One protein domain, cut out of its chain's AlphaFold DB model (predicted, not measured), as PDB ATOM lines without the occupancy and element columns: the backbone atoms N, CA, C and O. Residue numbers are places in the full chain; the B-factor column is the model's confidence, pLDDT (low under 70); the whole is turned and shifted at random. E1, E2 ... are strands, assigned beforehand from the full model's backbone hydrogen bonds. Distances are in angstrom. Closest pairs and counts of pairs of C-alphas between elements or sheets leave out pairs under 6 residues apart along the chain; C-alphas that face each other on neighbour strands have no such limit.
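What this domain is: This is residues 79 to 175 of the 267 residues of the protein "Histidine kinase" of Clostridium sporogenes (UniProt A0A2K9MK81). With little regular structure, the domain is one strongly twisted five-strand sheet with long unnamed loops, and the tip of its long hairpin E1-E2, residues 93 to 98, sticks out. The printed part has 97 residues, 37 of them in five named strands, E1 to E5, and no named helix. The class is all strand; the mixed sheet runs E1, E2, E4, E5, E3. The whole is compact, with a radius of gyration of the C-alphas of 12.9 A and spans of 39 by 32 by 26 A.

How they stand to each other: E1, residues 88 to 94, and E2, residues 97 to 107, form an antiparallel hairpin, with N 90 and O 101 2.8 A apart. E2 bends by 66 degrees at residue 104. E4, residues 157 to 166, is antiparallel to E2, with N 102 and O 163 2.8 A apart. E4 and E5, residues 170 to 174, form another hairpin, with N 166 and O 170 2.8 A apart. E3, residues 132 to 135, is parallel to E5, with N 133 and O 171 2.9 A apart.

Where its parts are: E1 begins at C-alpha 88 (168.598, 304.165, 229.802) and spans 18.0 A, E2 28.8 A, E3 10.3 A and E4 22.2 A. E5 spans 12.7 A, ending at C-alpha 174 (165.948, 292.704, 220.864).

The domain as a whole: The printed part has no cut. The links E2 to E3 and E3 to E4 are long. pLDDT is under 70 at 22 residues, among them 142 to 149.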
ATOM      1  N   ALA A  79     151.168 304.937 224.297       74.81
ATOM      2  CA  ALA A  79     151.908 304.019 225.158       74.81
ATOM      3  C   ALA A  79     153.299 304.539 225.577       74.81
ATOM      4  O   ALA A  79     153.821 304.118 226.602       74.81
ATOM      5  N   GLN A  80     153.880 305.465 224.806       76.81
ATOM      6  CA  GLN A  80     155.178 306.100 225.034       76.81
ATOM      7  C   GLN A  80     155.081 307.472 225.727       76.81
ATOM      8  O   GLN A  80     156.102 307.964 226.198       76.81
ATOM      9  N   LYS A  81     153.889 308.082 225.847       75.12
ATOM     10  CA  LYS A  81     153.703 309.406 226.481       75.12
ATOM     11  C   LYS A  81     153.820 309.400 228.004       75.12
ATOM     12  O   LYS A  81     153.916 310.472 228.601       75.12
ATOM     13  N   ASN A  82     153.792 308.230 228.639       73.25
ATOM     14  CA  ASN A  82     153.917 308.130 230.088       73.25
ATOM     15  C   ASN A  82     155.295 308.670 230.534       73.25
ATOM     16  O   ASN A  82     156.310 308.146 230.079       73.25
ATOM     17  N   PRO A  83     155.368 309.658 231.446       62.00
ATOM     18  CA  PRO A  83     156.633 310.185 231.973       62.00
ATOM     19  C   PRO A  83     157.527 309.140 232.664       62.00
ATOM     20  O   PRO A  83     158.726 309.367 232.842       62.00
ATOM     21  N   ALA A  84     156.949 308.006 233.079       66.81
ATOM     22  CA  ALA A  84     157.683 306.859 233.604       66.81
ATOM     23  C   ALA A  84     158.484 306.121 232.519       66.81
ATOM     24  O   ALA A  84     159.475 305.463 232.837       66.81
ATOM     25  N   ASN A  85     158.098 306.256 231.248       69.62
ATOM     26  CA  ASN A  85     158.849 305.707 230.132       69.62
ATOM     27  C   ASN A  85     160.134 306.511 229.983       69.62
ATOM     28  O   ASN A  85     160.141 307.652 229.524       69.62
ATOM     29  N   LYS A  86     161.237 305.902 230.393       75.56
ATOM     30  CA  LYS A  86     162.580 306.420 230.180       75.56
ATOM     31  C   LYS A  86     163.376 305.326 229.512       75.56
ATOM     32  O   LYS A  86     163.245 304.158 229.875       75.56
ATOM     33  N   PHE A  87     164.200 305.704 228.546       85.44
ATOM     34  CA  PHE A  87     165.261 304.815 228.118       85.44
ATOM     35  C   PHE A  87     166.515 305.127 228.923       85.44
ATOM     36  O   PHE A  87     166.774 306.279 229.286       85.44
ATOM     37  N   LYS A  88     167.278 304.082 229.204       89.88
ATOM     38  CA  LYS A  88     168.598 304.165 229.802       89.88
ATOM     39  C   LYS A  88     169.619 303.888 228.711       89.88
ATOM     40  O   LYS A  88     169.530 302.871 228.028       89.88
ATOM     41  N   GLU A  89     170.569 304.795 228.562       92.00
ATOM     42  CA  GLU A  89     171.817 304.508 227.865       92.00
ATOM     43  C   GLU A  89     172.759 303.816 228.850       92.00
ATOM     44  O   GLU A  89     172.948 304.274 229.981       92.00
ATOM     45  N   GLU A  90     173.300 302.676 228.448       93.88
ATOM     46  CA  GLU A  90     174.217 301.869 229.232       93.88
ATOM     47  C   GLU A  90     175.493 301.650 228.429       93.88
ATOM     48  O   GLU A  90     175.463 301.098 227.332       93.88
ATOM     49  N   ILE A  91     176.617 302.079 228.996       94.00
ATOM     50  CA  ILE A  91     177.936 301.816 228.433       94.00
ATOM     51  C   ILE A  91     178.448 300.499 229.004       94.00
ATOM     52  O   ILE A  91     178.580 300.355 230.220       94.00
ATOM     53  N   GLN A  92     178.743 299.555 228.119       93.69
ATOM     54  CA  GLN A  92     179.319 298.259 228.446       93.69
ATOM     55  C   GLN A  92     180.754 298.204 227.928       93.69
ATOM     56  O   GLN A  92     181.036 298.654 226.821       93.69
ATOM     57  N   TRP A  93     181.662 297.656 228.731       91.06
ATOM     58  CA  TRP A  93     183.026 297.354 228.302       91.06
ATOM     59  C   TRP A  93     183.105 295.867 227.998       91.06
ATOM     60  O   TRP A  93     183.068 295.039 228.906       91.06
ATOM     61  N   ILE A  94     183.149 295.540 226.712       90.06
ATOM     62  CA  ILE A  94     183.085 294.176 226.207       90.06
ATOM     63  C   ILE A  94     184.408 293.884 225.504       90.06
ATOM     64  O   ILE A  94     184.741 294.532 224.519       90.06
ATOM     65  N   ASN A  95     185.173 292.937 226.051       87.62
ATOM     66  CA  ASN A  95     186.506 292.561 225.565       87.62
ATOM     67  C   ASN A  95     187.440 293.771 225.317       87.62
ATOM     68  O   ASN A  95     188.120 293.852 224.305       87.62
ATOM     69  N   GLY A  96     187.425 294.759 226.221       87.56
ATOM     70  CA  GLY A  96     188.245 295.973 226.106       87.56
ATOM     71  C   GLY A  96     187.657 297.085 225.228       87.56
ATOM     72  O   GLY A  96     188.179 298.198 225.243       87.56
ATOM     73  N   HIS A  97     186.539 296.842 224.545       89.00
ATOM     74  CA  HIS A  97     185.887 297.825 223.684       89.00
ATOM     75  C   HIS A  97     184.647 298.422 224.350       89.00
ATOM     76  O   HIS A  97     183.882 297.742 225.040       89.00
ATOM     77  N   LYS A  98     184.427 299.717 224.121       91.00
ATOM     78  CA  LYS A  98     183.223 300.416 224.567       91.00
ATOM     79  C   LYS A  98     182.057 300.052 223.648       91.00
ATOM     80  O   LYS A  98     182.171 300.223 222.444       91.00
ATOM     81  N   VAL A  99     180.928 299.638 224.212       91.12
ATOM     82  CA  VAL A  99     179.687 299.323 223.490       91.12
ATOM     83  C   VAL A  99     178.534 300.090 224.129       91.12
ATOM     84  O   VAL A  99     178.354 300.043 225.348       91.12
ATOM     85  N   THR A 100     177.743 300.796 223.322       91.75
ATOM     86  CA  THR A 100     176.561 301.525 223.803       91.75
ATOM     87  C   THR A 100     175.303 300.685 223.615       91.75
ATOM     88  O   THR A 100     174.969 300.272 222.506       91.75
ATOM     89  N   VAL A 101     174.574 300.460 224.708       93.88
ATOM     90  CA  VAL A 101     173.325 299.698 224.727       93.88
ATOM     91  C   VAL A 101     172.205 300.583 225.249       93.88
ATOM     92  O   VAL A 101     172.295 301.165 226.329       93.88
ATOM     93  N   TYR A 102     171.112 300.661 224.504       93.38
ATOM     94  CA  TYR A 102     169.926 301.411 224.888       93.38
ATOM     95  C   TYR A 102     168.852 300.450 225.388       93.38
ATOM     96  O   TYR A 102     168.507 299.489 224.705       93.38
ATOM     97  N   LYS A 103     168.304 300.705 226.578       93.31
ATOM     98  CA  LYS A 103     167.271 299.864 227.199       93.31
ATOM     99  C   LYS A 103     166.032 300.686 227.506       93.31
ATOM    100  O   LYS A 103     166.149 301.761 228.091       93.31
ATOM    101  N   GLY A 104     164.850 300.192 227.161       91.50
ATOM    102  CA  GLY A 104     163.593 300.859 227.499       91.50
ATOM    103  C   GLY A 104     162.404 300.305 226.733       91.50
ATOM    104  O   GLY A 104     162.539 299.403 225.913       91.50
ATOM    105  N   ASP A 105     161.223 300.854 226.991       91.25
ATOM    106  CA  ASP A 105     160.029 300.483 226.239       91.25
ATOM    107  C   ASP A 105     160.147 300.995 224.805       91.25
ATOM    108  O   ASP A 105     160.295 302.194 224.573       91.25
ATOM    109  N   PHE A 106     160.068 300.089 223.842       90.19
ATOM    110  CA  PHE A 106     160.175 300.371 222.421       90.19
ATOM    111  C   PHE A 106     158.797 300.443 221.768       90.19
ATOM    112  O   PHE A 106     157.898 299.661 222.083       90.19
ATOM    113  N   SER A 107     158.638 301.340 220.800       86.19
ATOM    114  CA  SER A 107     157.536 301.267 219.842       86.19
ATOM    115  C   SER A 107     157.960 301.807 218.485       86.19
ATOM    116  O   SER A 107     158.653 302.830 218.413       86.19
ATOM    117  N   ALA A 108     157.428 301.220 217.415       80.75
ATOM    118  CA  ALA A 108     157.419 301.877 216.115       80.75
ATOM    119  C   ALA A 108     156.753 303.261 216.219       80.75
ATOM    120  O   ALA A 108     155.843 303.473 217.027       80.75
ATOM    121  N   ASN A 109     157.176 304.205 215.381       71.25
ATOM    122  CA  ASN A 109     156.502 305.492 215.264       71.25
ATOM    123  C   ASN A 109     155.689 305.534 213.966       71.25
ATOM    124  O   ASN A 109     156.252 305.757 212.896       71.25
ATOM    125  N   PRO A 110     154.363 305.350 214.026       55.38
ATOM    126  CA  PRO A 110     153.537 305.383 212.829       55.38
ATOM    127  C   PRO A 110     153.233 306.813 212.347       55.38
ATOM    128  O   PRO A 110     152.554 306.964 211.333       55.38
ATOM    129  N   PHE A 111     153.677 307.856 213.059       55.16
ATOM    130  CA  PHE A 111     153.356 309.251 212.757       55.16
ATOM    131  C   PHE A 111     154.608 310.065 212.395       55.16
ATOM    132  O   PHE A 111     155.667 309.927 213.001       55.16
ATOM    133  N   GLY A 112     154.483 310.976 211.428       59.53
ATOM    134  CA  GLY A 112     155.595 311.833 211.011       59.53
ATOM    135  C   GLY A 112     156.597 311.104 210.112       59.53
ATOM    136  O   GLY A 112     156.224 310.597 209.059       59.53
ATOM    137  N   ASP A 113     157.867 311.080 210.504       58.75
ATOM    138  CA  ASP A 113     159.009 310.619 209.704       58.75
ATOM    139  C   ASP A 113     159.467 309.186 210.019       58.75
ATOM    140  O   ASP A 113     160.552 308.777 209.623       58.75
ATOM    141  N   GLN A 114     158.621 308.414 210.707       65.19
ATOM    142  CA  GLN A 114     158.766 306.966 210.909       65.19
ATOM    143  C   GLN A 114     159.996 306.503 211.706       65.19
ATOM    144  O   GLN A 114     160.280 305.304 211.750       65.19
ATOM    145  N   TYR A 115     160.723 307.394 212.387       73.31
ATOM    146  CA  TYR A 115     161.799 306.919 213.263       73.31
ATOM    147  C   TYR A 115     161.215 306.329 214.542       73.31
ATOM    148  O   TYR A 115     160.382 306.978 215.180       73.31
ATOM    149  N   PRO A 116     161.701 305.164 214.969       81.00
ATOM    150  CA  PRO A 116     161.215 304.488 216.159       81.00
ATOM    151  C   PRO A 116     161.475 305.283 217.449       81.00
ATOM    152  O   PRO A 116     162.321 306.184 217.517       81.00
ATOM    153  N   MET A 117     160.725 304.916 218.487       83.88
ATOM    154  CA  MET A 117     160.794 305.503 219.822       83.88
ATOM    155  C   MET A 117     161.328 304.485 220.826       83.88
ATOM    156  O   MET A 117     160.963 303.309 220.777       83.88
ATOM    157  N   LEU A 118     162.113 304.965 221.785       87.56
ATOM    158  CA  LEU A 118     162.528 304.217 222.964       87.56
ATOM    159  C   LEU A 118     162.352 305.101 224.198       87.56
ATOM    160  O   LEU A 118     162.894 306.207 224.256       87.56
ATOM    161  N   GLY A 119     161.579 304.635 225.178       85.38
ATOM    162  CA  GLY A 119     161.333 305.345 226.433       85.38
ATOM    163  C   GLY A 119     160.897 306.798 226.234       85.38
ATOM    164  O   GLY A 119     161.512 307.712 226.780       85.38
ATOM    165  N   GLY A 120     159.906 307.015 225.368       77.88
ATOM    166  CA  GLY A 120     159.336 308.325 225.059       77.88
ATOM    167  C   GLY A 120     160.214 309.235 224.195       77.88
ATOM    168  O   GLY A 120     159.785 310.343 223.868       77.88
ATOM    169  N   LYS A 121     161.424 308.805 223.808       79.69
ATOM    170  CA  LYS A 121     162.337 309.599 222.977       79.69
ATOM    171  C   LYS A 121     162.547 308.968 221.610       79.69
ATOM    172  O   LYS A 121     162.641 307.753 221.463       79.69
ATOM    173  N   LYS A 122     162.686 309.829 220.608       79.00
ATOM    174  CA  LYS A 122     163.024 309.427 219.249       79.00
ATOM    175  C   LYS A 122     164.482 309.000 219.153       79.00
ATOM    176  O   LYS A 122     165.370 309.718 219.615       79.00
ATOM    177  N   LEU A 123     164.727 307.889 218.472       79.25
ATOM    178  CA  LEU A 123     166.075 307.428 218.157       79.25
ATOM    179  C   LEU A 123     166.594 308.126 216.886       79.25
ATOM    180  O   LEU A 123     166.686 307.524 215.823       79.25
ATOM    181  N   ASN A 124     166.900 309.424 216.986       70.81
ATOM    182  CA  ASN A 124     167.332 310.248 215.840       70.81
ATOM    183  C   ASN A 124     168.676 309.818 215.226       70.81
ATOM    184  O   ASN A 124     168.969 310.199 214.099       70.81
ATOM    185  N   PHE A 125     169.492 309.061 215.963       72.56
ATOM    186  CA  PHE A 125     170.750 308.503 215.458       72.56
ATOM    187  C   PHE A 125     170.540 307.326 214.490       72.56
ATOM    188  O   PHE A 125     171.480 306.924 213.813       72.56
ATOM    189  N   LEU A 126     169.324 306.773 214.416       72.19
ATOM    190  CA  LEU A 126     168.963 305.755 213.433       72.19
ATOM    191  C   LEU A 126     168.608 306.443 212.119       72.19
ATOM    192  O   LEU A 126     167.438 306.747 211.906       72.19
ATOM    193  N   ASP A 127     169.582 306.719 211.253       60.78
ATOM    194  CA  ASP A 127     169.302 307.286 209.930       60.78
ATOM    195  C   ASP A 127     168.325 306.388 209.135       60.78
ATOM    196  O   ASP A 127     168.200 305.181 209.364       60.78
ATOM    197  N   GLY A 128     167.590 306.975 208.190       58.97
ATOM    198  CA  GLY A 128     166.687 306.240 207.304       58.97
ATOM    199  C   GLY A 128     167.403 305.218 206.411       58.97
ATOM    200  O   GLY A 128     166.759 304.290 205.936       58.97
ATOM    201  N   ASN A 129     168.719 305.364 206.217       58.25
ATOM    202  CA  ASN A 129     169.551 304.467 205.407       58.25
ATOM    203  C   ASN A 129     170.207 303.331 206.212       58.25
ATOM    204  O   ASN A 129     170.941 302.521 205.653       58.25
ATOM    205  N   THR A 130     170.003 303.295 207.526       68.56
ATOM    206  CA  THR A 130     170.618 302.312 208.419       68.56
ATOM    207  C   THR A 130     169.804 301.018 208.414       68.56
ATOM    208  O   THR A 130     168.582 301.053 208.594       68.56
ATOM    209  N   SER A 131     170.466 299.874 208.231       78.31
ATOM    210  CA  SER A 131     169.830 298.556 208.333       78.31
ATOM    211  C   SER A 131     169.263 298.331 209.736       78.31
ATOM    212  O   SER A 131     169.793 298.828 210.736       78.31
ATOM    213  N   ARG A 132     168.143 297.612 209.822       82.31
ATOM    214  CA  ARG A 132     167.410 297.402 211.074       82.31
ATOM    215  C   ARG A 132     167.100 295.927 211.235       82.31
ATOM    216  O   ARG A 132     166.348 295.367 210.447       82.31
ATOM    217  N   GLU A 133     167.655 295.330 212.276       85.00
ATOM    218  CA  GLU A 133     167.485 293.914 212.584       85.00
ATOM    219  C   GLU A 133     166.509 293.729 213.743       85.00
ATOM    220  O   GLU A 133     166.418 294.577 214.640       85.00
ATOM    221  N   VAL A 134     165.757 292.630 213.717       87.00
ATOM    222  CA  VAL A 134     164.757 292.302 214.739       87.00
ATOM    223  C   VAL A 134     165.001 290.909 215.301       87.00
ATOM    224  O   VAL A 134     165.040 289.925 214.565       87.00
ATOM    225  N   ILE A 135     165.083 290.837 216.628       89.50
ATOM    226  CA  ILE A 135     165.201 289.606 217.408       89.50
ATOM    227  C   ILE A 135     164.125 289.649 218.494       89.50
ATOM    228  O   ILE A 135     164.332 290.149 219.599       89.50
ATOM    229  N   VAL A 136     162.924 289.188 218.151       89.25
ATOM    230  CA  VAL A 136     161.768 289.191 219.057       89.25
ATOM    231  C   VAL A 136     161.061 287.835 219.002       89.25
ATOM    232  O   VAL A 136     161.088 287.167 217.963       89.25
ATOM    233  N   PRO A 137     160.432 287.388 220.100       87.62
ATOM    234  CA  PRO A 137     159.792 286.082 220.139       87.62
ATOM    235  C   PRO A 137     158.614 286.006 219.159       87.62
ATOM    236  O   PRO A 137     157.830 286.944 219.034       87.62
ATOM    237  N   ASN A 138     158.448 284.843 218.524       81.69
ATOM    238  CA  ASN A 138     157.373 284.541 217.566       81.69
ATOM    239  C   ASN A 138     157.370 285.386 216.278       81.69
ATOM    240  O   ASN A 138     156.407 285.312 215.513       81.69
ATOM    241  N   GLU A 139     158.433 286.140 216.000       78.12
ATOM    242  CA  GLU A 139     158.664 286.742 214.687       78.12
ATOM    243  C   GLU A 139     159.838 286.050 213.994       78.12
ATOM    244  O   GLU A 139     160.738 285.498 214.633       78.12
ATOM    245  N   ALA A 140     159.799 286.018 212.665       73.38
ATOM    246  CA  ALA A 140     160.948 285.556 211.906       73.38
ATOM    247  C   ALA A 140     162.063 286.606 211.996       73.38
ATOM    248  O   ALA A 140     161.785 287.807 212.035       73.38
ATOM    249  N   TYR A 141     163.312 286.151 212.016       71.88
ATOM    250  CA  TYR A 141     164.460 287.037 211.913       71.88
ATOM    251  C   TYR A 141     164.386 287.786 210.582       71.88
ATOM    252  O   TYR A 141     164.324 287.166 209.521       71.88
ATOM    253  N   SER A 142     164.395 289.113 210.651       66.81
ATOM    254  CA  SER A 142     164.387 289.992 209.487       66.81
ATOM    255  C   SER A 142     165.457 291.061 209.671       66.81
ATOM    256  O   SER A 142     165.510 291.722 210.711       66.81
ATOM    257  N   SER A 143     166.303 291.208 208.654       61.50
ATOM    258  CA  SER A 143     167.260 292.306 208.499       61.50
ATOM    259  C   SER A 143     166.777 293.358 207.490       61.50
ATOM    260  O   SER A 143     167.468 294.348 207.246       61.50
ATOM    261  N   ASP A 144     165.587 293.162 206.906       64.69
ATOM    262  CA  ASP A 144     164.990 294.106 205.968       64.69
ATOM    263  C   ASP A 144     164.303 295.241 206.738       64.69
ATOM    264  O   ASP A 144     163.225 295.084 207.323       64.69
ATOM    265  N   SER A 145     164.927 296.418 206.715       59.12
ATOM    266  CA  SER A 145     164.405 297.635 207.340       59.12
ATOM    267  C   SER A 145     163.085 298.117 206.720       59.12
ATOM    268  O   SER A 145     162.353 298.882 207.358       59.12
ATOM    269  N   HIS A 146     162.741 297.645 205.517       61.50
ATOM    270  CA  HIS A 146     161.514 297.973 204.797       61.50
ATOM    271  C   HIS A 146     160.397 296.937 204.964       61.50
ATOM    272  O   HIS A 146     159.278 297.181 204.495       61.50
ATOM    273  N   ASP A 147     160.646 295.826 205.666       68.62
ATOM    274  CA  ASP A 147     159.600 294.865 205.998       68.62
ATOM    275  C   ASP A 147     158.576 295.515 206.938       68.62
ATOM    276  O   ASP A 147     158.777 295.663 208.147       68.62
ATOM    277  N   LYS A 148     157.429 295.899 206.370       65.69
ATOM    278  CA  LYS A 148     156.318 296.537 207.093       65.69
ATOM    279  C   LYS A 148     155.746 295.656 208.205       65.69
ATOM    280  O   LYS A 148     155.018 296.165 209.057       65.69
ATOM    281  N   ASN A 149     156.053 294.361 208.187       68.31
ATOM    282  CA  ASN A 149     155.594 293.391 209.162       68.31
ATOM    283  C   ASN A 149     156.641 293.084 210.239       68.31
ATOM    284  O   ASN A 149     156.364 292.238 211.086       68.31
ATOM    285  N   ASN A 150     157.801 293.739 210.263       75.19
ATOM    286  CA  ASN A 150     158.760 293.567 211.353       75.19
ATOM    287  C   ASN A 150     158.426 294.477 212.557       75.19
ATOM    288  O   ASN A 150     157.664 295.449 212.449       75.19
ATOM    289  N   ALA A 151     158.994 294.175 213.725       79.94
ATOM    290  CA  ALA A 151     158.771 294.938 214.953       79.94
ATOM    291  C   ALA A 151     159.100 296.443 214.848       79.94
ATOM    292  O   ALA A 151     158.464 297.246 215.528       79.94
ATOM    293  N   TRP A 152     160.035 296.852 213.979       80.75
ATOM    294  CA  TRP A 152     160.355 298.272 213.770       80.75
ATOM    295  C   TRP A 152     159.204 299.066 213.149       80.75
ATOM    296  O   TRP A 152     159.130 300.280 213.343       80.75
ATOM    297  N   ASN A 153     158.314 298.384 212.427       75.25
ATOM    298  CA  ASN A 153     157.204 298.978 211.686       75.25
ATOM    299  C   ASN A 153     155.828 298.641 212.293       75.25
ATOM    300  O   ASN A 153     154.857 299.384 212.107       75.25
ATOM    301  N   LYS A 154     155.725 297.554 213.065       73.50
ATOM    302  CA  LYS A 154     154.507 297.170 213.790       73.50
ATOM    303  C   LYS A 154     154.234 298.101 214.970       73.50
ATOM    304  O   LYS A 154     155.105 298.415 215.771       73.50
ATOM    305  N   LYS A 155     152.963 298.464 215.160       64.50
ATOM    306  CA  LYS A 155     152.493 299.345 216.252       64.50
ATOM    307  C   LYS A 155     152.574 298.726 217.662       64.50
ATOM    308  O   LYS A 155     152.029 299.303 218.600       64.50
ATOM    309  N   ALA A 156     153.178 297.550 217.817       74.25
ATOM    310  CA  ALA A 156     153.247 296.870 219.102       74.25
ATOM    311  C   ALA A 156     154.261 297.560 220.027       74.25
ATOM    312  O   ALA A 156     155.359 297.926 219.612       74.25
ATOM    313  N   LEU A 157     153.876 297.736 221.291       85.81
ATOM    314  CA  LEU A 157     154.787 298.152 222.352       85.81
ATOM    315  C   LEU A 157     155.598 296.934 222.799       85.81
ATOM    316  O   LEU A 157     155.014 295.931 223.208       85.81
ATOM    317  N   ILE A 158     156.922 297.047 222.787       89.31
ATOM    318  CA  ILE A 158     157.827 296.036 223.337       89.31
ATOM    319  C   ILE A 158     158.405 296.589 224.631       89.31
ATOM    320  O   ILE A 158     159.109 297.597 224.627       89.31
ATOM    321  N   LYS A 159     158.099 295.941 225.754       89.38
ATOM    322  CA  LYS A 159     158.548 296.413 227.065       89.38
ATOM    323  C   LYS A 159     159.971 295.980 227.369       89.38
ATOM    324  O   LYS A 159     160.314 294.816 227.152       89.38
ATOM    325  N   ASN A 160     160.762 296.869 227.967       90.06
ATOM    326  CA  ASN A 160     162.163 296.601 228.321       90.06
ATOM    327  C   ASN A 160     162.956 296.006 227.143       90.06
ATOM    328  O   ASN A 160     163.615 294.975 227.284       90.06
ATOM    329  N   ALA A 161     162.808 296.611 225.968       93.06
ATOM    330  CA  ALA A 161     163.555 296.245 224.782       93.06
ATOM    331  C   ALA A 161     165.008 296.711 224.897       93.06
ATOM    332  O   ALA A 161     165.323 297.658 225.628       93.06
ATOM    333  N   ILE A 162     165.872 296.056 224.133       94.81
ATOM    334  CA  ILE A 162     167.278 296.404 223.984       94.81
ATOM    335  C   ILE A 162     167.499 296.854 222.543       94.81
ATOM    336  O   ILE A 162     167.029 296.208 221.610       94.81
ATOM    337  N   VAL A 163     168.216 297.957 222.366       93.19
ATOM    338  CA  VAL A 163     168.665 298.448 221.066       93.19
ATOM    339  C   VAL A 163     170.164 298.697 221.135       93.19
ATOM    340  O   VAL A 163     170.641 299.371 222.047       93.19
ATOM    341  N   LEU A 164     170.910 298.170 220.172       92.31
ATOM    342  CA  LEU A 164     172.351 298.370 220.053       92.31
ATOM    343  C   LEU A 164     172.774 298.384 218.586       92.31
ATOM    344  O   LEU A 164     172.056 297.875 217.723       92.31
ATOM    345  N   ARG A 165     173.947 298.951 218.319       88.19
ATOM    346  CA  ARG A 165     174.571 298.898 216.999       88.19
ATOM    347  C   ARG A 165     175.254 297.545 216.796       88.19
ATOM    348  O   ARG A 165     175.932 297.056 217.695       88.19
ATOM    349  N   THR A 166     175.087 296.969 215.613       87.19
ATOM    350  CA  THR A 166     175.680 295.692 215.206       87.19
ATOM    351  C   THR A 166     176.400 295.815 213.861       87.19
ATOM    352  O   THR A 166     176.410 296.881 213.229       87.19
ATOM    353  N   GLN A 167     177.067 294.737 213.440       80.56
ATOM    354  CA  GLN A 167     177.782 294.641 212.168       80.56
ATOM    355  C   GLN A 167     176.937 295.102 210.967       80.56
ATOM    356  O   GLN A 167     175.715 295.010 210.972       80.56
ATOM    357  N   GLY A 168     177.595 295.639 209.932       72.94
ATOM    358  CA  GLY A 168     176.921 296.117 208.717       72.94
ATOM    359  C   GLY A 168     176.299 297.507 208.853       72.94
ATOM    360  O   GLY A 168     175.475 297.888 208.028       72.94
ATOM    361  N   TYR A 169     176.701 298.268 209.881       69.56
ATOM    362  CA  TYR A 169     176.052 299.522 210.274       69.56
ATOM    363  C   TYR A 169     174.563 299.317 210.583       69.56
ATOM    364  O   TYR A 169     173.766 300.219 210.360       69.56
ATOM    365  N   SER A 170     174.188 298.143 211.094       82.06
ATOM    366  CA  SER A 170     172.824 297.852 211.522       82.06
ATOM    367  C   SER A 170     172.578 298.336 212.951       82.06
ATOM    368  O   SER A 170     173.500 298.440 213.762       82.06
ATOM    369  N   TYR A 171     171.314 298.581 213.292       88.06
ATOM    370  CA  TYR A 171     170.865 298.540 214.683       88.06
ATOM    371  C   TYR A 171     169.921 297.368 214.889       88.06
ATOM    372  O   TYR A 171     168.994 297.156 214.107       88.06
ATOM    373  N   THR A 172     170.138 296.644 215.978       89.94
ATOM    374  CA  THR A 172     169.355 295.463 216.330       89.94
ATOM    375  C   THR A 172     168.417 295.789 217.482       89.94
ATOM    376  O   THR A 172     168.859 296.273 218.523       89.94
ATOM    377  N   LEU A 173     167.126 295.521 217.289       92.25
ATOM    378  CA  LEU A 173     166.101 295.544 218.330       92.25
ATOM    379  C   LEU A 173     165.907 294.134 218.869       92.25
ATOM    380  O   LEU A 173     165.594 293.216 218.112       92.25
ATOM    381  N   ILE A 174     166.035 293.988 220.182       93.69
ATOM    382  CA  ILE A 174     165.948 292.704 220.864       93.69
ATOM    383  C   ILE A 174     164.896 292.771 221.973       93.69
ATOM    384  O   ILE A 174     164.974 293.617 222.868       93.69
ATOM    385  N   ASP A 175     163.946 291.835 221.959       93.94
ATOM    386  CA  ASP A 175     163.068 291.551 223.098       93.94
ATOM    387  C   ASP A 175     163.499 290.250 223.775       93.94
ATOM    388  O   ASP A 175     163.105 289.157 223.366       93.94
TER     389      ASP A 175